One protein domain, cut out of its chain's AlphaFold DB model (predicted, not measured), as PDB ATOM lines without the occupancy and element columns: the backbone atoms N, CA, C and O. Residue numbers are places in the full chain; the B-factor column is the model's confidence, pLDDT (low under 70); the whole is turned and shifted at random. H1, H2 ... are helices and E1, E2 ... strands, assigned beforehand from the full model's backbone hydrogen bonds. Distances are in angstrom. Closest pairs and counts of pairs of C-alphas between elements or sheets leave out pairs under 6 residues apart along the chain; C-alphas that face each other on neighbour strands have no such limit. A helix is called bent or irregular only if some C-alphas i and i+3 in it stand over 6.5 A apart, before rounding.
ATOM      1  N   VAL A  18      30.132  33.182  11.026       94.25
ATOM      2  CA  VAL A  18      31.223  34.100  11.346       94.25
ATOM      3  C   VAL A  18      31.542  34.941  10.122       94.25
ATOM      4  O   VAL A  18      31.633  34.415   9.019       94.25
ATOM      5  N   THR A  19      31.719  36.244  10.309       95.56
ATOM      6  CA  THR A  19      32.161  37.150   9.245       95.56
ATOM      7  C   THR A  19      33.652  37.396   9.414       95.56
ATOM      8  O   THR A  19      34.090  37.851  10.474       95.56
ATOM      9  N   LEU A  20      34.443  37.096   8.383       95.00
ATOM     10  CA  LEU A  20      35.883  37.328   8.414       95.00
ATOM     11  C   LEU A  20      36.165  38.837   8.349       95.00
ATOM     12  O   LEU A  20      35.793  39.469   7.358       95.00
ATOM     13  N   PRO A  21      36.834  39.447   9.341       92.94
ATOM     14  CA  PRO A  21      37.215  40.850   9.243       92.94
ATOM     15  C   PRO A  21      38.251  41.064   8.129       92.94
ATOM     16  O   PRO A  21      38.944  40.142   7.702       92.94
ATOM     17  N   GLU A  22      38.369  42.293   7.634       91.38
ATOM     18  CA  GLU A  22      39.427  42.644   6.671       91.38
ATOM     19  C   GLU A  22      40.740  43.009   7.364       91.38
ATOM     20  O   GLU A  22      41.823  42.763   6.832       91.38
ATOM     21  N   LYS A  23      40.634  43.611   8.553       88.25
ATOM     22  CA  LYS A  23      41.742  44.224   9.278       88.25
ATOM     23  C   LYS A  23      41.697  43.922  10.766       88.25
ATOM     24  O   LYS A  23      40.619  43.724  11.327       88.25
ATOM     25  N   ILE A  24      42.866  43.973  11.397       81.62
ATOM     26  CA  ILE A  24      43.026  44.090  12.849       81.62
ATOM     27  C   ILE A  24      43.843  45.357  13.099       81.62
ATOM     28  O   ILE A  24      44.984  45.467  12.658       81.62
ATOM     29  N   GLY A  25      43.233  46.343  13.761       84.00
ATOM     30  CA  GLY A  25      43.787  47.696  13.795       84.00
ATOM     31  C   GLY A  25      43.892  48.273  12.379       84.00
ATOM     32  O   GLY A  25      42.909  48.277  11.636       84.00
ATOM     33  N   ASP A  26      45.088  48.727  12.009       87.88
ATOM     34  CA  ASP A  26      45.366  49.292  10.684       87.88
ATOM     35  C   ASP A  26      45.862  48.251   9.664       87.88
ATOM     36  O   ASP A  26      45.900  48.534   8.461       87.88
ATOM     37  N   ASP A  27      46.190  47.043  10.125       89.50
ATOM     38  CA  ASP A  27      46.826  46.005   9.322       89.50
ATOM     39  C   ASP A  27      45.810  45.083   8.642       89.50
ATOM     40  O   ASP A  27      44.812  44.672   9.239       89.50
ATOM     41  N   PHE A  28      46.084  44.717   7.387       93.44
ATOM     42  CA  PHE A  28      45.281  43.751   6.637       93.44
ATOM     43  C   PHE A  28      45.619  42.319   7.042       93.44
ATOM     44  O   PHE A  28      46.785  41.929   7.096       93.44
ATOM     45  N   ILE A  29      44.583  41.524   7.290       94.38
ATOM     46  CA  ILE A  29      44.737  40.131   7.702       94.38
ATOM     47  C   ILE A  29      45.068  39.281   6.475       94.38
ATOM     48  O   ILE A  29      44.347  39.316   5.481       94.38
ATOM     49  N   SER A  30      46.128  38.484   6.562       96.62
ATOM     50  CA  SER A  30      46.582  37.565   5.513       96.62
ATOM     51  C   SER A  30      45.935  36.184   5.611       96.62
ATOM     52  O   SER A  30      45.802  35.493   4.600       96.62
ATOM     53  N   GLY A  31      45.494  35.768   6.799       96.31
ATOM     54  CA  GLY A  31      44.769  34.512   6.949       96.31
ATOM     55  C   GLY A  31      44.113  34.299   8.307       96.31
ATOM     56  O   GLY A  31      44.408  34.988   9.286       96.31
ATOM     57  N   PHE A  32      43.224  33.311   8.349       95.19
ATOM     58  CA  PHE A  32      42.400  32.955   9.503       95.19
ATOM     59  C   PHE A  32      42.492  31.467   9.765       95.19
ATOM     60  O   PHE A  32      42.460  30.669   8.831       95.19
ATOM     61  N   LYS A  33      42.504  31.095  11.041       94.44
ATOM     62  CA  LYS A  33      42.142  29.757  11.492       94.44
ATOM     63  C   LYS A  33      40.711  29.800  11.997       94.44
ATOM     64  O   LYS A  33      40.392  30.616  12.861       94.44
ATOM     65  N   VAL A  34      39.878  28.906  11.494       94.50
ATOM     66  CA  VAL A  34      38.464  28.808  11.845       94.50
ATOM     67  C   VAL A  34      38.188  27.416  12.395       94.50
ATOM     68  O   VAL A  34      38.674  26.419  11.859       94.50
ATOM     69  N   TRP A  35      37.412  27.351  13.470       95.00
ATOM     70  CA  TRP A  35      36.864  26.106  13.997       95.00
ATOM     71  C   TRP A  35      35.367  26.060  13.741       95.00
ATOM     72  O   TRP A  35      34.681  27.070  13.909       95.00
ATOM     73  N   ALA A  36      34.877  24.894  13.327       96.75
ATOM     74  CA  ALA A  36      33.463  24.635  13.104       96.75
ATOM     75  C   ALA A  36      33.041  23.299  13.733       96.75
ATOM     76  O   ALA A  36      33.784  22.322  13.682       96.75
ATOM     77  N   SER A  37      31.854  23.271  14.338       97.69
ATOM     78  CA  SER A  37      31.181  22.049  14.773       97.69
ATOM     79  C   SER A  37      29.812  22.018  14.112       97.69
ATOM     80  O   SER A  37      29.033  22.969  14.228       97.69
ATOM     81  N   ILE A  38      29.568  20.967  13.337       98.12
ATOM     82  CA  ILE A  38      28.482  20.874  12.362       98.12
ATOM     83  C   ILE A  38      27.636  19.643  12.712       98.12
ATOM     84  O   ILE A  38      28.040  18.521  12.394       98.12
ATOM     85  N   PRO A  39      26.479  19.820  13.372       97.38
ATOM     86  CA  PRO A  39      25.499  18.760  13.573       97.38
ATOM     87  C   PRO A  39      24.961  18.258  12.233       97.38
ATOM     88  O   PRO A  39      24.661  19.048  11.337       97.38
ATOM     89  N   ALA A  40      24.795  16.945  12.090       97.00
ATOM     90  CA  ALA A  40      24.335  16.365  10.828       97.00
ATOM     91  C   ALA A  40      22.847  16.616  10.536       97.00
ATOM     92  O   ALA A  40      22.419  16.464   9.393       97.00
ATOM     93  N   ASN A  41      22.070  17.017  11.548       95.69
ATOM     94  CA  ASN A  41      20.668  17.412  11.410       95.69
ATOM     95  C   ASN A  41      20.468  18.919  11.162       95.69
ATOM     96  O   ASN A  41      19.326  19.381  11.101       95.69
ATOM     97  N   ASP A  42      21.550  19.692  11.003       96.81
ATOM     98  CA  ASP A  42      21.478  21.101  10.629       96.81
ATOM     99  C   ASP A  42      21.499  21.274   9.104       96.81
ATOM    100  O   ASP A  42      22.552  21.262   8.466       96.81
ATOM    101  N   ASP A  43      20.320  21.514   8.532       95.06
ATOM    102  CA  ASP A  43      20.076  21.762   7.104       95.06
ATOM    103  C   ASP A  43      20.753  23.019   6.531       95.06
ATOM    104  O   ASP A  43      20.718  23.264   5.322       95.06
ATOM    105  N   LYS A  44      21.352  23.848   7.387       95.56
ATOM    106  CA  LYS A  44      22.088  25.055   6.985       95.56
ATOM    107  C   LYS A  44      23.572  24.980   7.316       95.56
ATOM    108  O   LYS A  44      24.337  25.782   6.781       95.56
ATOM    109  N   GLY A  45      23.965  24.040   8.177       96.88
ATOM    110  CA  GLY A  45      25.315  23.919   8.707       96.88
ATOM    111  C   GLY A  45      25.861  25.244   9.246       96.88
ATOM    112  O   GLY A  45      25.194  25.953   9.999       96.88
ATOM    113  N   ILE A  46      27.085  25.584   8.847       98.44
ATOM    114  CA  ILE A  46      27.756  26.836   9.215       98.44
ATOM    115  C   ILE A  46      28.039  27.707   7.994       98.44
ATOM    116  O   ILE A  46      28.117  27.228   6.863       98.44
ATOM    117  N   THR A  47      28.228  28.999   8.243       98.69
ATOM    118  CA  THR A  47      28.541  30.015   7.237       98.69
ATOM    119  C   THR A  47      29.797  30.791   7.630       98.69
ATOM    120  O   THR A  47      29.889  31.318   8.739       98.69
ATOM    121  N   ILE A  48      30.752  30.884   6.709       98.56
ATOM    122  CA  ILE A  48      31.916  31.770   6.805       98.56
ATOM    123  C   ILE A  48      31.708  32.878   5.777       98.56
ATOM    124  O   ILE A  48      31.828  32.654   4.575       98.56
ATOM    125  N   ASP A  49      31.344  34.057   6.255       98.25
ATOM    126  CA  ASP A  49      31.015  35.218   5.437       98.25
ATOM    127  C   ASP A  49      32.245  36.106   5.187       98.25
ATOM    128  O   ASP A  49      33.248  36.043   5.910       98.25
ATOM    129  N   ASN A  50      32.148  36.968   4.175       97.75
ATOM    130  CA  ASN A  50      33.205  37.871   3.721       97.75
ATOM    131  C   ASN A  50      34.476  37.147   3.232       97.75
ATOM    132  O   ASN A  50      35.606  37.558   3.527       97.75
ATOM    133  N   VAL A  51      34.295  36.056   2.485       98.56
ATOM    134  CA  VAL A  51      35.346  35.444   1.659       98.56
ATOM    135  C   VAL A  51      35.456  36.249   0.367       98.56
ATOM    136  O   VAL A  51      34.443  36.605  -0.238       98.56
ATOM    137  N   ARG A  52      36.683  36.586  -0.027       98.25
ATOM    138  CA  ARG A  52      36.965  37.402  -1.212       98.25
ATOM    139  C   ARG A  52      37.386  36.533  -2.389       98.25
ATOM    140  O   ARG A  52      37.932  35.445  -2.205       98.25
ATOM    141  N   GLU A  53      37.169  37.032  -3.598       98.19
ATOM    142  CA  GLU A  53      37.746  36.455  -4.808       98.19
ATOM    143  C   GLU A  53      39.265  36.261  -4.638       98.19
ATOM    144  O   GLU A  53      39.991  37.152  -4.191       98.19
ATOM    145  N   GLY A  54      39.748  35.068  -4.984       98.19
ATOM    146  CA  GLY A  54      41.140  34.647  -4.836       98.19
ATOM    147  C   GLY A  54      41.498  34.072  -3.460       98.19
ATOM    148  O   GLY A  54      42.579  33.495  -3.321       98.19
ATOM    149  N   ASP A  55      40.625  34.175  -2.455       98.62
ATOM    150  CA  ASP A  55      40.860  33.538  -1.159       98.62
ATOM    151  C   ASP A  55      40.817  32.014  -1.291       98.62
ATOM    152  O   ASP A  55      39.995  31.450  -2.015       98.62
ATOM    153  N   THR A  56      41.691  31.326  -0.562       98.44
ATOM    154  CA  THR A  56      41.727  29.859  -0.535       98.44
ATOM    155  C   THR A  56      41.226  29.339   0.802       98.44
ATOM    156  O   THR A  56      41.759  29.695   1.853       98.44
ATOM    157  N   VAL A  57      40.218  28.471   0.750       98.56
ATOM    158  CA  VAL A  57      39.663  27.760   1.904       98.56
ATOM    159  C   VAL A  57      40.277  26.371   1.946       98.56
ATOM    160  O   VAL A  57      40.238  25.643   0.955       98.56
ATOM    161  N   ILE A  58      40.840  26.007   3.093       98.25
ATOM    162  CA  ILE A  58      41.585  24.769   3.316       98.25
ATOM    163  C   ILE A  58      40.985  24.067   4.529       98.25
ATOM    164  O   ILE A  58      40.926  24.646   5.611       98.25
ATOM    165  N   VAL A  59      40.585  22.811   4.373       97.44
ATOM    166  CA  VAL A  59      40.273  21.916   5.491       97.44
ATOM    167  C   VAL A  59      41.581  21.252   5.907       97.44
ATOM    168  O   VAL A  59      42.180  20.524   5.116       97.44
ATOM    169  N   TYR A  60      42.058  21.531   7.120       94.69
ATOM    170  CA  TYR A  60      43.333  20.988   7.610       94.69
ATOM    171  C   TYR A  60      43.138  19.864   8.632       94.69
ATOM    172  O   TYR A  60      44.033  19.038   8.796       94.69
ATOM    173  N   ASP A  61      41.998  19.848   9.324       90.94
ATOM    174  CA  ASP A  61      41.666  18.833  10.319       90.94
ATOM    175  C   ASP A  61      40.156  18.618  10.416       90.94
ATOM    176  O   ASP A  61      39.350  19.467  10.021       90.94
ATOM    177  N   ALA A  62      39.787  17.430  10.874       89.38
ATOM    178  CA  ALA A  62      38.536  16.813  10.516       89.38
ATOM    179  C   ALA A  62      38.244  15.573  11.368       89.38
ATOM    180  O   ALA A  62      38.903  14.542  11.214       89.38
ATOM    181  N   ALA A  63      37.214  15.635  12.210       93.50
ATOM    182  CA  ALA A  63      36.804  14.527  13.069       93.50
ATOM    183  C   ALA A  63      35.279  14.437  13.218       93.50
ATOM    184  O   ALA A  63      34.538  15.353  12.860       93.50
ATOM    185  N   GLY A  64      34.816  13.323  13.783       95.38
ATOM    186  CA  GLY A  64      33.406  13.074  14.075       95.38
ATOM    187  C   GLY A  64      32.766  12.017  13.180       95.38
ATOM    188  O   GLY A  64      33.339  11.554  12.189       95.38
ATOM    189  N   ILE A  65      31.565  11.614  13.577       96.50
ATOM    190  CA  ILE A  65      30.763  10.591  12.917       96.50
ATOM    191  C   ILE A  65      29.300  11.025  12.963       96.50
ATOM    192  O   ILE A  65      28.827  11.545  13.976       96.50
ATOM    193  N   ALA A  66      28.582  10.783  11.874       97.19
ATOM    194  CA  ALA A  66      27.144  10.984  11.825       97.19
ATOM    195  C   ALA A  66      26.439   9.810  11.154       97.19
ATOM    196  O   ALA A  66      27.037   9.105  10.346       97.19
ATOM    197  N   SER A  67      25.178   9.600  11.506       96.56
ATOM    198  CA  SER A  67      24.268   8.640  10.895       96.56
ATOM    199  C   SER A  67      23.262   9.369  10.006       96.56
ATOM    200  O   SER A  67      22.819  10.460  10.366       96.56
ATOM    201  N   PHE A  68      22.930   8.758   8.868       95.50
ATOM    202  CA  PHE A  68      22.073   9.305   7.802       95.50
ATOM    203  C   PHE A  68      20.828   8.436   7.582       95.50
ATOM    204  O   PHE A  68      20.407   8.123   6.468       95.50
ATOM    205  N   GLU A  69      20.287   7.927   8.679       92.25
ATOM    206  CA  GLU A  69      19.076   7.121   8.711       92.25
ATOM    207  C   GLU A  69      18.317   7.412   9.993       92.25
ATOM    208  O   GLU A  69      18.900   7.935  10.927       92.25
ATOM    209  N   LYS A  70      17.036   7.037  10.053       87.12
ATOM    210  CA  LYS A  70      16.083   7.418  11.106       87.12
ATOM    211  C   LYS A  70      16.622   7.309  12.540       87.12
ATOM    212  O   LYS A  70      16.382   6.315  13.224       87.12
ATOM    213  N   VAL A  71      17.214   8.400  13.020       83.88
ATOM    214  CA  VAL A  71      17.712   8.569  14.384       83.88
ATOM    215  C   VAL A  71      17.051   9.800  15.015       83.88
ATOM    216  O   VAL A  71      16.717  10.771  14.344       83.88
ATOM    217  N   ASN A  72      16.792   9.746  16.322       84.69
ATOM    218  CA  ASN A  72      16.143  10.829  17.056       84.69
ATOM    219  C   ASN A  72      17.194  11.733  17.717       84.69
ATOM    220  O   ASN A  72      17.613  11.461  18.841       84.69
ATOM    221  N   MET A  73      17.611  12.793  17.026       90.31
ATOM    222  CA  MET A  73      18.489  13.835  17.568       90.31
ATOM    223  C   MET A  73      17.716  15.154  17.664       90.31
ATOM    224  O   MET A  73      17.071  15.571  16.701       90.31
ATOM    225  N   ALA A  74      17.785  15.830  18.814       88.88
ATOM    226  CA  ALA A  74      17.222  17.174  18.934       88.88
ATOM    227  C   ALA A  74      17.905  18.114  17.928       88.88
ATOM    228  O   ALA A  74      19.114  18.024  17.712       88.88
ATOM    229  N   LEU A  75      17.143  19.018  17.304       89.25
ATOM    230  CA  LEU A  75      17.724  19.978  16.369       89.25
ATOM    231  C   LEU A  75      18.683  20.907  17.121       89.25
ATOM    232  O   LEU A  75      18.255  21.664  17.994       89.25
ATOM    233  N   VAL A  76      19.957  20.877  16.737       88.81
ATOM    234  CA  VAL A  76      20.990  21.787  17.237       88.81
ATOM    235  C   VAL A  76      21.626  22.474  16.042       88.81
ATOM    236  O   VAL A  76      21.845  21.850  15.009       88.81
ATOM    237  N   LYS A  77      21.878  23.779  16.159       94.94
ATOM    238  CA  LYS A  77      22.551  24.541  15.108       94.94
ATOM    239  C   LYS A  77      24.062  24.431  15.238       94.94
ATOM    240  O   LYS A  77      24.584  24.343  16.349       94.94
ATOM    241  N   GLY A  78      24.743  24.446  14.098       96.06
ATOM    242  CA  GLY A  78      26.194  24.479  14.047       96.06
ATOM    243  C   GLY A  78      26.771  25.722  14.711       96.06
ATOM    244  O   GLY A  78      26.105  26.746  14.879       96.06
ATOM    245  N   ILE A  79      28.042  25.623  15.078       96.44
ATOM    246  CA  ILE A  79      28.813  26.731  15.635       96.44
ATOM    247  C   ILE A  79      30.092  26.912  14.835       96.44
ATOM    248  O   ILE A  79      30.714  25.941  14.402       96.44
ATOM    249  N   VAL A  80      30.495  28.163  14.647       96.06
ATOM    250  CA  VAL A  80      31.735  28.516  13.958       96.06
ATOM    251  C   VAL A  80      32.376  29.734  14.615       96.06
ATOM    252  O   VAL A  80      31.683  30.627  15.102       96.06
ATOM    253  N   GLY A  81      33.707  29.779  14.625       92.56
ATOM    254  CA  GLY A  81      34.438  30.925  15.151       92.56
ATOM    255  C   GLY A  81      35.884  31.012  14.672       92.56
ATOM    256  O   GLY A  81      36.489  30.017  14.272       92.56
ATOM    257  N   ILE A  82      36.439  32.225  14.706       91.31
ATOM    258  CA  ILE A  82      37.837  32.497  14.350       91.31
ATOM    259  C   ILE A  82      38.707  32.183  15.568       91.31
ATOM    260  O   ILE A  82      38.657  32.891  16.570       91.31
ATOM    261  N   ALA A  83      39.510  31.127  15.465       88.75
ATOM    262  CA  ALA A  83      40.407  30.694  16.527       88.75
ATOM    263  C   ALA A  83      41.715  31.502  16.544       88.75
ATOM    264  O   ALA A  83      42.196  31.830  17.620       88.75
ATOM    265  N   ASN A  84      42.268  31.831  15.366       88.88
ATOM    266  CA  ASN A  84      43.471  32.658  15.192       88.88
ATOM    267  C   ASN A  84      43.356  33.511  13.914       88.88
ATOM    268  O   ASN A  84      42.636  33.151  12.980       88.88
ATOM    269  N   ALA A  85      44.141  34.585  13.834       91.44
ATOM    270  CA  ALA A  85      44.360  35.358  12.612       91.44
ATOM    271  C   ALA A  85      45.830  35.782  12.494       91.44
ATOM    272  O   ALA A  85      46.526  35.905  13.509       91.44
ATOM    273  N   ALA A  86      46.287  36.016  11.264       91.94
ATOM    274  CA  ALA A  86      47.656  36.425  10.965       91.94
ATOM    275  C   ALA A  86      47.709  37.644  10.032       91.94
ATOM    276  O   ALA A  86      46.926  37.733   9.087       91.94
ATOM    277  N   VAL A  87      48.656  38.551  10.279       92.19
ATOM    278  CA  VAL A  87      49.038  39.662   9.390       92.19
ATOM    279  C   VAL A  87      50.424  39.342   8.841       92.19
ATOM    280  O   VAL A  87      51.371  39.166   9.612       92.19
ATOM    281  N   GLY A  88      50.550  39.208   7.518       89.75
ATOM    282  CA  GLY A  88      51.696  38.493   6.950       89.75
ATOM    283  C   GLY A  88      51.785  37.108   7.591       89.75
ATOM    284  O   GLY A  88      50.767  36.443   7.753       89.75
ATOM    285  N   THR A  89      52.962  36.713   8.066       85.81
ATOM    286  CA  THR A  89      53.170  35.438   8.776       85.81
ATOM    287  C   THR A  89      53.204  35.585  10.302       85.81
ATOM    288  O   THR A  89      53.580  34.653  11.009       85.81
ATOM    289  N   ALA A  90      52.786  36.736  10.845       87.31
ATOM    290  CA  ALA A  90      52.728  36.984  12.285       87.31
ATOM    291  C   ALA A  90      51.314  36.756  12.842       87.31
ATOM    292  O   ALA A  90      50.344  37.316  12.332       87.31
ATOM    293  N   LEU A  91      51.192  35.977  13.923       87.31
ATOM    294  CA  LEU A  91      49.929  35.832  14.655       87.31
ATOM    295  C   LEU A  91      49.582  37.133  15.372       87.31
ATOM    296  O   LEU A  91      50.397  37.676  16.115       87.31
ATOM    297  N   VAL A  92      48.349  37.590  15.178       81.06
ATOM    298  CA  VAL A  92      47.821  38.816  15.800       81.06
ATOM    299  C   VAL A  92      46.660  38.547  16.758       81.06
ATOM    300  O   VAL A  92      46.242  39.434  17.490       81.06
ATOM    301  N   LEU A  93      46.168  37.308  16.781       70.81
ATOM    302  CA  LEU A  93      45.276  36.762  17.799       70.81
ATOM    303  C   LEU A  93      45.953  35.506  18.350       70.81
ATOM    304  O   LEU A  93      46.137  34.544  17.603       70.81
ATOM    305  N   SER A  94      46.377  35.527  19.617       61.75
ATOM    306  CA  SER A  94      46.977  34.362  20.281       61.75
ATOM    307  C   SER A  94      46.748  34.379  21.801       61.75
ATOM    308  O   SER A  94      46.325  35.376  22.377       61.75
ATOM    309  N   GLN A  95      46.964  33.243  22.467       48.78
ATOM    310  CA  GLN A  95      46.818  33.097  23.924       48.78
ATOM    311  C   GLN A  95      47.656  34.134  24.706       48.78
ATOM    312  O   GLN A  95      48.793  34.396  24.311       48.78
ATOM    313  N   PRO A  96      47.164  34.672  25.848       49.91
ATOM    314  CA  PRO A  96      45.965  34.278  26.610       49.91
ATOM    315  C   PRO A  96      44.648  34.937  26.155       49.91
ATOM    316  O   PRO A  96      43.592  34.654  26.719       49.91
ATOM    317  N   GLU A  97      44.683  35.788  25.130       60.91
ATOM    318  CA  GLU A  97      43.538  36.604  24.689       60.91
ATOM    319  C   GLU A  97      42.384  35.753  24.122       60.91
ATOM    320  O   GLU A  97      41.235  36.187  24.104       60.91
ATOM    321  N   THR A  98      42.658  34.497  23.744       66.94
ATOM    322  CA  THR A  98      41.671  33.541  23.215       66.94
ATOM    323  C   THR A  98      41.040  32.624  24.273       66.94
ATOM    324  O   THR A  98      40.175  31.817  23.936       66.94
ATOM    325  N   ALA A  99      41.408  32.721  25.557       68.81
ATOM    326  CA  ALA A  99      40.852  31.843  26.597       68.81
ATOM    327  C   ALA A  99      39.311  31.929  26.741       68.81
ATOM    328  O   ALA A  99      38.679  30.872  26.831       68.81
ATOM    329  N   PRO A 100      38.671  33.120  26.697       73.06
ATOM    330  CA  PRO A 100      37.208  33.218  26.695       73.06
ATOM    331  C   PRO A 100      36.568  32.541  25.476       73.06
ATOM    332  O   PRO A 100      35.565  31.847  25.619       73.06
ATOM    333  N   PHE A 101      37.191  32.671  24.299       82.44
ATOM    334  CA  PHE A 101      36.752  31.997  23.078       82.44
ATOM    335  C   PHE A 101      36.779  30.471  23.242       82.44
ATOM    336  O   PHE A 101      35.788  29.815  22.937       82.44
ATOM    337  N   VAL A 102      37.872  29.908  23.773       83.94
ATOM    338  CA  VAL A 102      38.013  28.452  23.977       83.94
ATOM    339  C   VAL A 102      36.973  27.920  24.965       83.94
ATOM    340  O   VAL A 102      36.384  26.869  24.727       83.94
ATOM    341  N   ALA A 103      36.712  28.642  26.058       84.88
ATOM    342  CA  ALA A 103      35.699  28.235  27.031       84.88
ATOM    343  C   ALA A 103      34.296  28.193  26.405       84.88
ATOM    344  O   ALA A 103      33.580  27.203  26.559       84.88
ATOM    345  N   THR A 104      33.922  29.236  25.657       86.75
ATOM    346  CA  THR A 104      32.649  29.259  24.931       86.75
ATOM    347  C   THR A 104      32.594  28.176  23.851       86.75
ATOM    348  O   THR A 104      31.564  27.521  23.699       86.75
ATOM    349  N   TRP A 105      33.679  27.985  23.099       90.25
ATOM    350  CA  TRP A 105      33.786  26.957  22.067       90.25
ATOM    351  C   TRP A 105      33.484  25.571  22.638       90.25
ATOM    352  O   TRP A 105      32.577  24.897  22.153       90.25
ATOM    353  N   ASN A 106      34.174  25.194  23.719       90.69
ATOM    354  CA  ASN A 106      33.987  23.901  24.372       90.69
ATOM    355  C   ASN A 106      32.550  23.727  24.870       90.69
ATOM    356  O   ASN A 106      31.940  22.704  24.591       90.69
ATOM    357  N   ALA A 107      31.966  24.746  25.509       90.62
ATOM    358  CA  ALA A 107      30.574  24.682  25.956       90.62
ATOM    359  C   ALA A 107      29.581  24.489  24.790       90.62
ATOM    360  O   ALA A 107      28.582  23.784  24.930       90.62
ATOM    361  N   GLY A 108      29.848  25.107  23.634       91.81
ATOM    362  CA  GLY A 108      29.043  24.926  22.427       91.81
ATOM    363  C   GLY A 108      29.178  23.523  21.829       91.81
ATOM    364  O   GLY A 108      28.170  22.907  21.486       91.81
ATOM    365  N   VAL A 109      30.405  22.998  21.749       93.75
ATOM    366  CA  VAL A 109      30.666  21.618  21.304       93.75
ATOM    367  C   VAL A 109      30.003  20.615  22.252       93.75
ATOM    368  O   VAL A 109      29.299  19.723  21.786       93.75
ATOM    369  N   ASP A 110      30.130  20.805  23.567       92.88
ATOM    370  CA  ASP A 110      29.502  19.952  24.583       92.88
ATOM    371  C   ASP A 110      27.974  19.928  24.437       92.88
ATOM    372  O   ASP A 110      27.349  18.873  24.578       92.88
ATOM    373  N   ALA A 111      27.355  21.069  24.117       92.62
ATOM    374  CA  ALA A 111      25.916  21.153  23.877       92.62
ATOM    375  C   ALA A 111      25.484  20.367  22.626       92.62
ATOM    376  O   ALA A 111      24.456  19.690  22.657       92.62
ATOM    377  N   ILE A 112      26.276  20.417  21.548       94.44
ATOM    378  CA  ILE A 112      26.051  19.608  20.340       94.44
ATOM    379  C   ILE A 112      26.190  18.121  20.669       94.44
ATOM    380  O   ILE A 112      25.295  17.338  20.351       94.44
ATOM    381  N   MET A 113      27.278  17.737  21.339       93.00
ATOM    382  CA  MET A 113      27.553  16.349  21.715       93.00
ATOM    383  C   MET A 113      26.467  15.781  22.630       93.00
ATOM    384  O   MET A 113      26.028  14.655  22.427       93.00
ATOM    385  N   SER A 114      25.976  16.576  23.582       93.38
ATOM    386  CA  SER A 114      24.910  16.173  24.510       93.38
ATOM    387  C   SER A 114      23.551  15.965  23.833       93.38
ATOM    388  O   SER A 114      22.675  15.328  24.412       93.38
ATOM    389  N   ALA A 115      23.343  16.519  22.635       93.38
ATOM    390  CA  ALA A 115      22.128  16.288  21.861       93.38
ATOM    391  C   ALA A 115      22.184  15.002  21.025       93.38
ATOM    392  O   ALA A 115      21.134  14.545  20.567       93.38
ATOM    393  N   VAL A 116      23.377  14.435  20.814       94.00
ATOM    394  CA  VAL A 116      23.559  13.180  20.079       94.00
ATOM    395  C   VAL A 116      22.980  12.031  20.910       94.00
ATOM    396  O   VAL A 116      23.292  11.927  22.095       94.00
ATOM    397  N   PRO A 117      22.141  11.161  20.328       92.62
ATOM    398  CA  PRO A 117      21.632   9.999  21.044       92.62
ATOM    399  C   PRO A 117      22.741   8.983  21.338       92.62
ATOM    400  O   PRO A 117      23.704   8.864  20.582       92.62
ATOM    401  N   ASP A 118      22.551   8.199  22.402       89.88
ATOM    402  CA  ASP A 118      23.505   7.169  22.844       89.88
ATOM    403  C   ASP A 118      23.806   6.126  21.752       89.88
ATOM    404  O   ASP A 118      24.922   5.615  21.655       89.88
ATOM    405  N   GLU A 119      22.811   5.820  20.915       89.12
ATOM    406  CA  GLU A 119      22.935   4.912  19.778       89.12
ATOM    407  C   GLU A 119      22.731   5.672  18.463       89.12
ATOM    408  O   GLU A 119      21.668   6.236  18.191       89.12
ATOM    409  N   LEU A 120      23.765   5.653  17.621       90.12
ATOM    410  CA  LEU A 120      23.678   6.078  16.228       90.12
ATOM    411  C   LEU A 120      23.205   4.904  15.365       90.12
ATOM    412  O   LEU A 120      23.679   3.783  15.545       90.12
ATOM    413  N   GLY A 121      22.330   5.176  14.394       88.62
ATOM    414  CA  GLY A 121      21.905   4.196  13.390       88.62
ATOM    415  C   GLY A 121      23.074   3.681  12.542       88.62
ATOM    416  O   GLY A 121      24.138   4.299  12.525       88.62
ATOM    417  N   ASP A 122      22.873   2.593  11.805       88.75
ATOM    418  CA  ASP A 122      23.888   1.820  11.086       88.75
ATOM    419  C   ASP A 122      24.544   2.577   9.926       88.75
ATOM    420  O   ASP A 122      25.734   2.372   9.656       88.75
ATOM    421  N   LYS A 123      23.813   3.485   9.264       93.94
ATOM    422  CA  LYS A 123      24.278   4.262   8.099       93.94
ATOM    423  C   LYS A 123      25.234   5.400   8.485       93.94
ATOM    424  O   LYS A 123      24.988   6.576   8.218       93.94
ATOM    425  N   ARG A 124      26.342   5.040   9.135       95.56
ATOM    426  CA  ARG A 124      27.328   5.963   9.721       95.56
ATOM    427  C   ARG A 124      28.364   6.398   8.708       95.56
ATOM    428  O   ARG A 124      28.874   5.571   7.956       95.56
ATOM    429  N   ARG A 125      28.725   7.673   8.714       96.81
ATOM    430  CA  ARG A 125      29.729   8.251   7.825       96.81
ATOM    431  C   ARG A 125      30.634   9.175   8.613       96.81
ATOM    432  O   ARG A 125      30.152  10.026   9.368       96.81
ATOM    433  N   ASP A 126      31.936   9.014   8.418       96.69
ATOM    434  CA  ASP A 126      32.896  10.027   8.832       96.69
ATOM    435  C   ASP A 126      32.731  11.288   7.973       96.69
ATOM    436  O   ASP A 126      31.921  11.350   7.040       96.69
ATOM    437  N   MET A 127      33.506  12.316   8.290       95.19
ATOM    438  CA  MET A 127      33.388  13.608   7.626       95.19
ATOM    439  C   MET A 127      33.807  13.594   6.142       95.19
ATOM    440  O   MET A 127      33.400  14.468   5.378       95.19
ATOM    441  N   TYR A 128      34.547  12.570   5.709       95.81
ATOM    442  CA  TYR A 128      34.916  12.339   4.309       95.81
ATOM    443  C   TYR A 128      33.860  11.513   3.556       95.81
ATOM    444  O   TYR A 128      34.011  11.239   2.362       95.81
ATOM    445  N   GLY A 129      32.780  11.113   4.236       96.00
ATOM    446  CA  GLY A 129      31.708  10.295   3.680       96.00
ATOM    447  C   GLY A 129      32.019   8.802   3.654       96.00
ATOM    448  O   GLY A 129      31.396   8.067   2.879       96.00
ATOM    449  N   ARG A 130      32.984   8.355   4.460       96.06
ATOM    450  CA  ARG A 130      33.405   6.958   4.558       96.06
ATOM    451  C   ARG A 130      32.638   6.235   5.658       96.06
ATOM    452  O   ARG A 130      32.492   6.741   6.767       96.06
ATOM    453  N   ASP A 131      32.167   5.035   5.361       94.88
ATOM    454  CA  ASP A 131      31.601   4.120   6.343       94.88
ATOM    455  C   ASP A 131      32.723   3.577   7.249       94.88
ATOM    456  O   ASP A 131      33.669   2.970   6.741       94.88
ATOM    457  N   PRO A 132      32.665   3.769   8.579       92.56
ATOM    458  CA  PRO A 132      33.717   3.296   9.479       92.56
ATOM    459  C   PRO A 132      33.748   1.766   9.623       92.56
ATOM    460  O   PRO A 132      34.770   1.217  10.031       92.56
ATOM    461  N   GLY A 133      32.644   1.075   9.323       91.31
ATOM    462  CA  GLY A 133      32.534  -0.378   9.417       91.31
ATOM    463  C   GLY A 133      33.081  -1.090   8.184       91.31
ATOM    464  O   GLY A 133      33.823  -2.062   8.322       91.31
ATOM    465  N   THR A 134      32.740  -0.613   6.983       92.19
ATOM    466  CA  THR A 134      33.199  -1.246   5.728       92.19
ATOM    467  C   THR A 134      34.427  -0.575   5.121       92.19
ATOM    468  O   THR A 134      35.171  -1.208   4.375       92.19
ATOM    469  N   GLY A 135      34.666   0.696   5.447       91.94
ATOM    470  CA  GLY A 135      35.686   1.524   4.818       91.94
ATOM    471  C   GLY A 135      35.279   2.092   3.457       91.94
ATOM    472  O   GLY A 135      36.103   2.777   2.849       91.94
ATOM    473  N   ASP A 136      34.052   1.834   3.000       93.62
ATOM    474  CA  ASP A 136      33.536   2.278   1.706       93.62
ATOM    475  C   ASP A 136      33.092   3.745   1.738       93.62
ATOM    476  O   ASP A 136      32.570   4.216   2.746       93.62
ATOM    477  N   TYR A 137      33.195   4.460   0.619       94.50
ATOM    478  CA  TYR A 137      32.667   5.826   0.516       94.50
ATOM    479  C   TYR A 137      31.276   5.870  -0.106       94.50
ATOM    480  O   TYR A 137      31.032   5.337  -1.196       94.50
ATOM    481  N   ALA A 138      30.377   6.599   0.552       92.06
ATOM    482  CA  ALA A 138      29.040   6.847   0.044       92.06
ATOM    483  C   ALA A 138      29.043   7.888  -1.084       92.06
ATOM    484  O   ALA A 138      29.725   8.915  -1.014       92.06
ATOM    485  N   LYS A 139      28.243   7.596  -2.113       91.44
ATOM    486  CA  LYS A 139      28.110   8.384  -3.344       91.44
ATOM    487  C   LYS A 139      27.091   9.523  -3.228       91.44
ATOM    488  O   LYS A 139      27.308  10.592  -3.791       91.44
ATOM    489  N   ASN A 140      25.992   9.265  -2.519       92.44
ATOM    490  CA  ASN A 140      24.797  10.107  -2.565       92.44
ATOM    491  C   ASN A 140      24.586  10.937  -1.296       92.44
ATOM    492  O   ASN A 140      23.797  11.856  -1.319       92.44
ATOM    493  N   GLU A 141      25.275  10.638  -0.200       93.38
ATOM    494  CA  GLU A 141      25.051  11.296   1.091       93.38
ATOM    495  C   GLU A 141      26.232  11.022   2.026       93.38
ATOM    496  O   GLU A 141      27.085  10.170   1.739       93.38
ATOM    497  N   GLY A 142      26.262  11.699   3.167       94.00
ATOM    498  CA  GLY A 142      27.256  11.493   4.203       94.00
ATOM    499  C   GLY A 142      28.460  12.404   4.084       94.00
ATOM    500  O   GLY A 142      28.803  12.851   2.990       94.00
ATOM    501  N   GLY A 143      29.157  12.617   5.198       96.06
ATOM    502  CA  GLY A 143      30.310  13.509   5.252       96.06
ATOM    503  C   GLY A 143      29.938  14.963   4.981       96.06
ATOM    504  O   GLY A 143      28.765  15.331   4.989       96.06
ATOM    505  N   LEU A 144      30.948  15.794   4.743       97.75
ATOM    506  CA  LEU A 144      30.769  17.218   4.491       97.75
ATOM    507  C   LEU A 144      30.777  17.558   3.006       97.75
ATOM    508  O   LEU A 144      31.489  16.945   2.207       97.75
ATOM    509  N   ILE A 145      30.062  18.629   2.684       98.44
ATOM    510  CA  ILE A 145      30.270  19.419   1.475       98.44
ATOM    511  C   ILE A 145      30.651  20.848   1.874       98.44
ATOM    512  O   ILE A 145      30.045  21.445   2.764       98.44
ATOM    513  N   VAL A 146      31.680  21.384   1.221       98.69
ATOM    514  CA  VAL A 146      32.101  22.783   1.316       98.69
ATOM    515  C   VAL A 146      31.595  23.492   0.065       98.69
ATOM    516  O   VAL A 146      32.055  23.217  -1.043       98.69
ATOM    517  N   CYS A 147      30.624  24.379   0.247       98.69
ATOM    518  CA  CYS A 147      30.001  25.168  -0.808       98.69
ATOM    519  C   CYS A 147      30.708  26.522  -0.860       98.69
ATOM    520  O   CYS A 147      30.572  27.330   0.060       98.69
ATOM    521  N   MET A 148      31.503  26.740  -1.904       98.75
ATOM    522  CA  MET A 148      32.236  27.992  -2.110       98.75
ATOM    523  C   MET A 148      31.276  29.126  -2.531       98.75
ATOM    524  O   MET A 148      30.133  28.828  -2.891       98.75
ATOM    525  N   PRO A 149      31.689  30.411  -2.497       98.69
ATOM    526  CA  PRO A 149      30.810  31.551  -2.794       98.69
ATOM    527  C   PRO A 149      30.000  31.450  -4.098       98.69
ATOM    528  O   PRO A 149      28.868  31.928  -4.173       98.69
ATOM    529  N   GLU A 150      30.536  30.763  -5.105       98.38
ATOM    530  CA  GLU A 150      29.911  30.481  -6.403       98.38
ATOM    531  C   GLU A 150      28.637  29.632  -6.302       98.38
ATOM    532  O   GLU A 150      27.818  29.634  -7.218       98.38
ATOM    533  N   ALA A 211      38.231  30.652  -4.074       98.44
ATOM    534  CA  ALA A 211      37.054  31.398  -4.494       98.44
ATOM    535  C   ALA A 211      37.343  32.206  -5.768       98.44
ATOM    536  O   ALA A 211      38.412  32.794  -5.923       98.44
ATOM    537  N   THR A 212      36.374  32.258  -6.671       98.06
ATOM    538  CA  THR A 212      36.400  33.028  -7.928       98.06
ATOM    539  C   THR A 212      35.392  34.178  -7.929       98.06
ATOM    540  O   THR A 212      35.288  34.915  -8.902       98.06
ATOM    541  N   THR A 213      34.662  34.346  -6.826       98.25
ATOM    542  CA  THR A 213      33.791  35.487  -6.542       98.25
ATOM    543  C   THR A 213      33.802  35.770  -5.044       98.25
ATOM    544  O   THR A 213      34.039  34.870  -4.235       98.25
ATOM    545  N   ASP A 214      33.491  37.007  -4.675       98.50
ATOM    546  CA  ASP A 214      33.185  37.380  -3.297       98.50
ATOM    547  C   ASP A 214      31.896  36.696  -2.813       98.50
ATOM    548  O   ASP A 214      30.944  36.525  -3.583       98.50
ATOM    549  N   GLY A 215      31.839  36.371  -1.521       98.31
ATOM    550  CA  GLY A 215      30.618  35.911  -0.865       98.31
ATOM    551  C   GLY A 215      30.871  35.068   0.378       98.31
ATOM    552  O   GLY A 215      31.889  35.204   1.058       98.31
ATOM    553  N   ALA A 216      29.910  34.200   0.680       98.50
ATOM    554  CA  ALA A 216      29.950  33.323   1.838       98.50
ATOM    555  C   ALA A 216      30.263  31.879   1.437       98.50
ATOM    556  O   ALA A 216      29.826  31.396   0.394       98.50
ATOM    557  N   VAL A 217      30.991  31.180   2.301       98.75
ATOM    558  CA  VAL A 217      31.190  29.731   2.236       98.75
ATOM    559  C   VAL A 217      30.198  29.065   3.177       98.75
ATOM    560  O   VAL A 217      30.089  29.468   4.336       98.75
ATOM    561  N   HIS A 218      29.519  28.019   2.711       98.75
ATOM    562  CA  HIS A 218      28.627  27.202   3.535       98.75
ATOM    563  C   HIS A 218      29.193  25.795   3.699       98.75
ATOM    564  O   HIS A 218      29.660  25.197   2.730       98.75
ATOM    565  N   ILE A 219      29.147  25.252   4.914       98.62
ATOM    566  CA  ILE A 219      29.635  23.896   5.196       98.62
ATOM    567  C   ILE A 219      28.589  23.154   6.006       98.62
ATOM    568  O   ILE A 219      28.178  23.614   7.069       98.62
ATOM    569  N   LEU A 220      28.169  22.003   5.500       98.38
ATOM    570  CA  LEU A 220      27.091  21.203   6.066       98.38
ATOM    571  C   LEU A 220      27.318  19.717   5.792       98.38
ATOM    572  O   LEU A 220      28.110  19.346   4.919       98.38
ATOM    573  N   ALA A 221      26.613  18.871   6.543       97.94
ATOM    574  CA  ALA A 221      26.510  17.459   6.210       97.94
ATOM    575  C   ALA A 221      25.790  17.300   4.861       97.94
ATOM    576  O   ALA A 221      24.786  17.964   4.606       97.94
ATOM    577  N   PHE A 222      26.314  16.447   3.983       97.94
ATOM    578  CA  PHE A 222      25.752  16.260   2.649       97.94
ATOM    579  C   PHE A 222      24.607  15.251   2.682       97.94
ATOM    580  O   PHE A 222      24.848  14.049   2.781       97.94
ATOM    581  N   ASP A 223      23.376  15.742   2.613       97.19
ATOM    582  CA  ASP A 223      22.175  14.915   2.641       97.19
ATOM    583  C   ASP A 223      20.962  15.656   2.041       97.19
ATOM    584  O   ASP A 223      21.037  16.855   1.745       97.19
ATOM    585  N   GLU A 224      19.862  14.935   1.823       95.69
ATOM    586  CA  GLU A 224      18.567  15.466   1.378       95.69
ATOM    587  C   GLU A 224      17.549  15.575   2.518       95.69
ATOM    588  O   GLU A 224      16.588  16.347   2.425       95.69
ATOM    589  N   LYS A 225      17.747  14.824   3.612       94.81
ATOM    590  CA  LYS A 225      16.758  14.675   4.676       94.81
ATOM    591  C   LYS A 225      17.395  14.736   6.070       94.81
ATOM    592  O   LYS A 225      17.512  13.779   6.815       94.81
ATOM    593  N   PHE A 226      17.644  15.959   6.506       95.12
ATOM    594  CA  PHE A 226      18.313  16.252   7.776       95.12
ATOM    595  C   PHE A 226      17.559  15.798   9.035       95.12
ATOM    596  O   PHE A 226      18.159  15.648  10.096       95.12
ATOM    597  N   THR A 227      16.245  15.575   8.952       94.00
ATOM    598  CA  THR A 227      15.412  15.226  10.118       94.00
ATOM    599  C   THR A 227      15.674  13.838  10.688       94.00
ATOM    600  O   THR A 227      15.249  13.565  11.809       94.00
ATOM    601  N   ASP A 228      16.296  12.949   9.917       93.94
ATOM    602  CA  ASP A 228      16.728  11.633  10.380       93.94
ATOM    603  C   ASP A 228      18.208  11.572  10.729       93.94
ATOM    604  O   ASP A 228      18.645  10.565  11.268       93.94
ATOM    605  N   ASN A 229      18.965  12.640  10.512       96.19
ATOM    606  CA  ASN A 229      20.390  12.600  10.777       96.19
ATOM    607  C   ASN A 229      20.691  12.743  12.268       96.19
ATOM    608  O   ASN A 229      19.967  13.394  13.026       96.19
ATOM    609  N   ALA A 230      21.812  12.166  12.686       96.94
ATOM    610  CA  ALA A 230      22.317  12.320  14.043       96.94
ATOM    611  C   ALA A 230      23.838  12.252  14.096       96.94
ATOM    612  O   ALA A 230      24.458  11.585  13.276       96.94
ATOM    613  N   GLY A 231      24.439  12.897  15.091       97.00
ATOM    614  CA  GLY A 231      25.888  13.043  15.204       97.00
ATOM    615  C   GLY A 231      26.369  14.395  14.684       97.00
ATOM    616  O   GLY A 231      25.577  15.305  14.429       97.00
ATOM    617  N   TYR A 232      27.685  14.547  14.577       97.38
ATOM    618  CA  TYR A 232      28.320  15.832  14.291       97.38
ATOM    619  C   TYR A 232      29.712  15.649  13.686       97.38
ATOM    620  O   TYR A 232      30.335  14.589  13.802       97.38
ATOM    621  N   TYR A 233      30.209  16.728  13.088       98.19
ATOM    622  CA  TYR A 233      31.572  16.847  12.591       98.19
ATOM    623  C   TYR A 233      32.262  18.063  13.203       98.19
ATOM    624  O   TYR A 233      31.722  19.166  13.149       98.19
ATOM    625  N   ASN A 234      33.467  17.873  13.736       97.25
ATOM    626  CA  ASN A 234      34.352  18.958  14.155       97.25
ATOM    627  C   ASN A 234      35.398  19.187  13.062       97.25
ATOM    628  O   ASN A 234      36.032  18.242  12.587       97.25
ATOM    629  N   VAL A 235      35.566  20.439  12.644       96.38
ATOM    630  CA  VAL A 235      36.351  20.804  11.463       96.38
ATOM    631  C   VAL A 235      37.279  21.963  11.780       96.38
ATOM    632  O   VAL A 235      36.860  23.009  12.283       96.38
ATOM    633  N   GLY A 236      38.544  21.781  11.429       96.06
ATOM    634  CA  GLY A 236      39.545  22.827  11.378       96.06
ATOM    635  C   GLY A 236      39.708  23.351   9.957       96.06
ATOM    636  O   GLY A 236      40.040  22.593   9.041       96.06
ATOM    637  N   LEU A 237      39.522  24.659   9.781       97.75
ATOM    638  CA  LEU A 237      39.725  25.343   8.509       97.75
ATOM    639  C   LEU A 237      40.792  26.430   8.601       97.75
ATOM    640  O   LEU A 237      40.978  27.067   9.640       97.75
ATOM    641  N   VAL A 238      41.451  26.678   7.477       97.81
ATOM    642  CA  VAL A 238      42.233  27.884   7.233       97.81
ATOM    643  C   VAL A 238      41.645  28.615   6.034       97.81
ATOM    644  O   VAL A 238      41.332  27.996   5.019       97.81
ATOM    645  N   VAL A 239      41.518  29.935   6.144       98.25
ATOM    646  CA  VAL A 239      41.224  30.814   5.007       98.25
ATOM    647  C   VAL A 239      42.443  31.693   4.775       98.25
ATOM    648  O   VAL A 239      42.814  32.463   5.659       98.25
ATOM    649  N   VAL A 240      43.082  31.565   3.614       98.25
ATOM    650  CA  VAL A 240      44.216  32.404   3.199       98.25
ATOM    651  C   VAL A 240      43.713  33.457   2.229       98.25
ATOM    652  O   VAL A 240      43.083  33.109   1.229       98.25
ATOM    653  N   ARG A 241      43.997  34.733   2.509       97.94
ATOM    654  CA  ARG A 241      43.618  35.823   1.611       97.94
ATOM    655  C   ARG A 241      44.418  35.776   0.315       97.94
ATOM    656  O   ARG A 241      45.611  35.468   0.340       97.94
ATOM    657  N   ALA A 242      43.798  36.176  -0.794       96.69
ATOM    658  CA  ALA A 242      44.427  36.199  -2.121       96.69
ATOM    659  C   ALA A 242      45.809  36.888  -2.137       96.69
ATOM    660  O   ALA A 242      46.760  36.393  -2.744       96.69
ATOM    661  N   ALA A 243      45.942  38.008  -1.415       93.56
ATOM    662  CA  ALA A 243      47.179  38.788  -1.330       93.56
ATOM    663  C   ALA A 243      48.366  38.018  -0.723       93.56
ATOM    664  O   ALA A 243      49.511  38.396  -0.955       93.56
ATOM    665  N   ALA A 244      48.103  36.940   0.022       94.06
ATOM    666  CA  ALA A 244      49.111  36.106   0.668       94.06
ATOM    667  C   ALA A 244      49.162  34.675   0.095       94.06
ATOM    668  O   ALA A 244      49.711  33.765   0.717       94.06
ATOM    669  N   ALA A 245      48.619  34.451  -1.109       90.81
ATOM    670  CA  ALA A 245      48.585  33.129  -1.742       90.81
ATOM    671  C   ALA A 245      49.983  32.516  -1.971       90.81
ATOM    672  O   ALA A 245      50.140  31.298  -1.964       90.81
ATOM    673  N   SER A 246      51.030  33.332  -2.136       92.00
ATOM    674  CA  SER A 246      52.414  32.839  -2.238       92.00
ATOM    675  C   SER A 246      52.979  32.307  -0.916       92.00
ATOM    676  O   SER A 246      53.995  31.618  -0.924       92.00
ATOM    677  N   GLU A 247      52.332  32.618   0.207       91.00
ATOM    678  CA  GLU A 247      52.777  32.296   1.568       91.00
ATOM    679  C   GLU A 247      51.903  31.211   2.215       91.00
ATOM    680  O   GLU A 247      52.063  30.918   3.399       91.00
ATOM    681  N   THR A 248      50.987  30.583   1.462       92.12
ATOM    682  CA  THR A 248      49.977  29.648   1.990       92.12
ATOM    683  C   THR A 248      50.557  28.601   2.937       92.12
ATOM    684  O   THR A 248      50.027  28.419   4.029       92.12
ATOM    685  N   THR A 249      51.651  27.930   2.568       91.25
ATOM    686  CA  THR A 249      52.257  26.890   3.417       91.25
ATOM    687  C   THR A 249      52.744  27.447   4.755       91.25
ATOM    688  O   THR A 249      52.516  26.837   5.798       91.25
ATOM    689  N   GLU A 250      53.405  28.605   4.747       92.50
ATOM    690  CA  GLU A 250      53.916  29.239   5.965       92.50
ATOM    691  C   GLU A 250      52.768  29.746   6.842       92.50
ATOM    692  O   GLU A 250      52.737  29.466   8.041       92.50
ATOM    693  N   LEU A 251      51.775  30.393   6.230       92.44
ATOM    694  CA  LEU A 251      50.561  30.848   6.899       92.44
ATOM    695  C   LEU A 251      49.800  29.709   7.572       92.44
ATOM    696  O   LEU A 251      49.440  29.830   8.741       92.44
ATOM    697  N   VAL A 252      49.578  28.598   6.865       92.38
ATOM    698  CA  VAL A 252      48.918  27.413   7.431       92.38
ATOM    699  C   VAL A 252      49.709  26.901   8.633       92.38
ATOM    700  O   VAL A 252      49.122  26.676   9.689       92.38
ATOM    701  N   ASN A 253      51.035  26.784   8.520       91.00
ATOM    702  CA  ASN A 253      51.878  26.317   9.622       91.00
ATOM    703  C   ASN A 253      51.789  27.228  10.853       91.00
ATOM    704  O   ASN A 253      51.657  26.728  11.970       91.00
ATOM    705  N   VAL A 254      51.825  28.549  10.666       90.88
ATOM    706  CA  VAL A 254      51.731  29.517  11.767       90.88
ATOM    707  C   VAL A 254      50.335  29.508  12.396       90.88
ATOM    708  O   VAL A 254      50.202  29.416  13.618       90.88
ATOM    709  N   LEU A 255      49.284  29.553  11.576       90.88
ATOM    710  CA  LEU A 255      47.895  29.577  12.037       90.88
ATOM    711  C   LEU A 255      47.528  28.298  12.794       90.88
ATOM    712  O   LEU A 255      46.916  28.371  13.867       90.88
ATOM    713  N   VAL A 256      47.912  27.133  12.262       88.69
ATOM    714  CA  VAL A 256      47.615  25.821  12.854       88.69
ATOM    715  C   VAL A 256      48.521  25.538  14.052       88.69
ATOM    716  O   VAL A 256      48.006  25.114  15.087       88.69
ATOM    717  N   GLY A 257      49.824  25.815  13.938       77.00
ATOM    718  CA  GLY A 257      50.830  25.563  14.976       77.00
ATOM    719  C   GLY A 257      50.775  26.519  16.171       77.00
ATOM    720  O   GLY A 257      51.254  26.169  17.244       77.00
ATOM    721  N   GLY A 258      50.150  27.692  16.028       59.44
ATOM    722  CA  GLY A 258      49.946  28.657  17.115       59.44
ATOM    723  C   GLY A 258      48.780  28.350  18.063       59.44
ATOM    724  O   GLY A 258      48.392  29.210  18.852       59.44
ATOM    725  N   ALA A 259      48.150  27.179  17.959       51.09
ATOM    726  CA  ALA A 259      46.962  26.848  18.742       51.09
ATOM    727  C   ALA A 259      47.285  26.489  20.205       51.09
ATOM    728  O   ALA A 259      48.316  25.865  20.466       51.09
TER     729      ALA A 259
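This is residues 18 to 150 and 211 to 259 of the 264 residues of an uncharacterized protein of Arsenicibacter rosenii (UniProt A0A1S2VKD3). Two sheets lie partly face to face: a long, twisted sheet of five strands, E4 E1 E8 E3 E5, has a smaller sheet, E2 E7 E6, over part of one face, while on the other face H1 runs lengthwise over E4 and E1 and H2 packs over E1 and E8 at one end of the long strands. The printed part has 182 residues, with two named helices and eight named strands in the order E1 E2 E3 E4 H1 E5 E6 E7 E8 H2. The sheets run E4 - E1 - E8 - E3 - E5 and E2 - E7 - E6, both antiparallel throughout, and the class is mixed, helices and strands. The whole is compact, with a radius of gyration of the C-alphas of 16.9 A and spans of 51, 34 and 26 A.

The printed part begins at Val 18, and residues 18 to 30 hold no named element. E1, residues 31 to 39, starts at C-alpha 31 (44.769, 34.512, 6.949) and is 25.8 A long. E2 is residues 46 to 51. E3, residues 56 to 68, is the longest strand by residues, 29.6 A from first to last C-alpha, and it bends by 80 degrees at residue 64. E4 is residues 79 to 87, 24.8 A long. H1, residues 99 to 115, begins at C-alpha 99 (40.852, 31.843, 26.597) and is 24.8 A long. E5 is residues 124 to 126 and E6 residues 144 to 147. After the cut come E7, residues 215 to 221, 20.2 A long, and E8, residues 229 to 240, 31.9 A long, which bends by 56 degrees at residue 232. H2, residues 242 to 257, ends at C-alpha 257 (50.830, 25.563, 14.976). It is irregular, with C-alphas 246 and 249 8.2 A apart, and has a kink of 84 degrees near residue 249.

In the larger sheet E4 and E5 are the edge strands. E1 has E4 as an antiparallel neighbour, with N 33 and O 84 at 2.8 A. E1 and E8 are antiparallel at 175 degrees, with N 34 and O 237 at 2.8 A. E8 and E3 pair by N 238 and O 58 at 2.8 A, and E3 and E5 by N 125 and O 66 at 2.8 A. In the smaller sheet E7 is the inner strand: N 48 of E2 and O 217 are 2.8 A apart, and N 147 of E6 and O 218 are 2.8 A apart. Residues 18 to 19 pair, parallel, with residues 48 to 49 of E2. The sheets form a sandwich, two sheets face to face, 9.6 A centre to centre where they face each other, the strands of the one at 33 degrees to those of the other. Its closest C-alphas between E1 and E7 are those of Ile 38 and Leu 220, 6.5 A, and between E2 and E4 those of Ile 46 and Val 80, 6.4 A. H1 and H2 are on the same face of the larger sheet, two layers, helices on one face of a sheet. H1 has a height over the sheet of 9.5 A, lies over E4 and E1 and runs along the strands, at 19 degrees to E4 on the local plane; its closest C-alphas to E1 are those of Val 109 and Ser 37, 6.6 A. H2 has a height over the sheet of 6.2 A and lies over E1 and E8, slantwise to the strands; the closest C-alphas of H2 and E1 are those of Leu 255 and Lys 33, 5.8 A. H1 and H2 are apart. In H1 every O i to N i+4 pair is within hydrogen-bond range, in H2 7 of 12.

The two C-alphas farthest apart are those of Asp 26 and Thr 134, 52.2 A. Residues 151 to 210 are not printed, and C-alphas 150 and 211 are 7.5 A apart across that cut. The links E4 to H1 and E5 to E6 are long. The mean pLDDT of the printed part is 92.0, with residues 94 to 99 and 258 to 259 under 70.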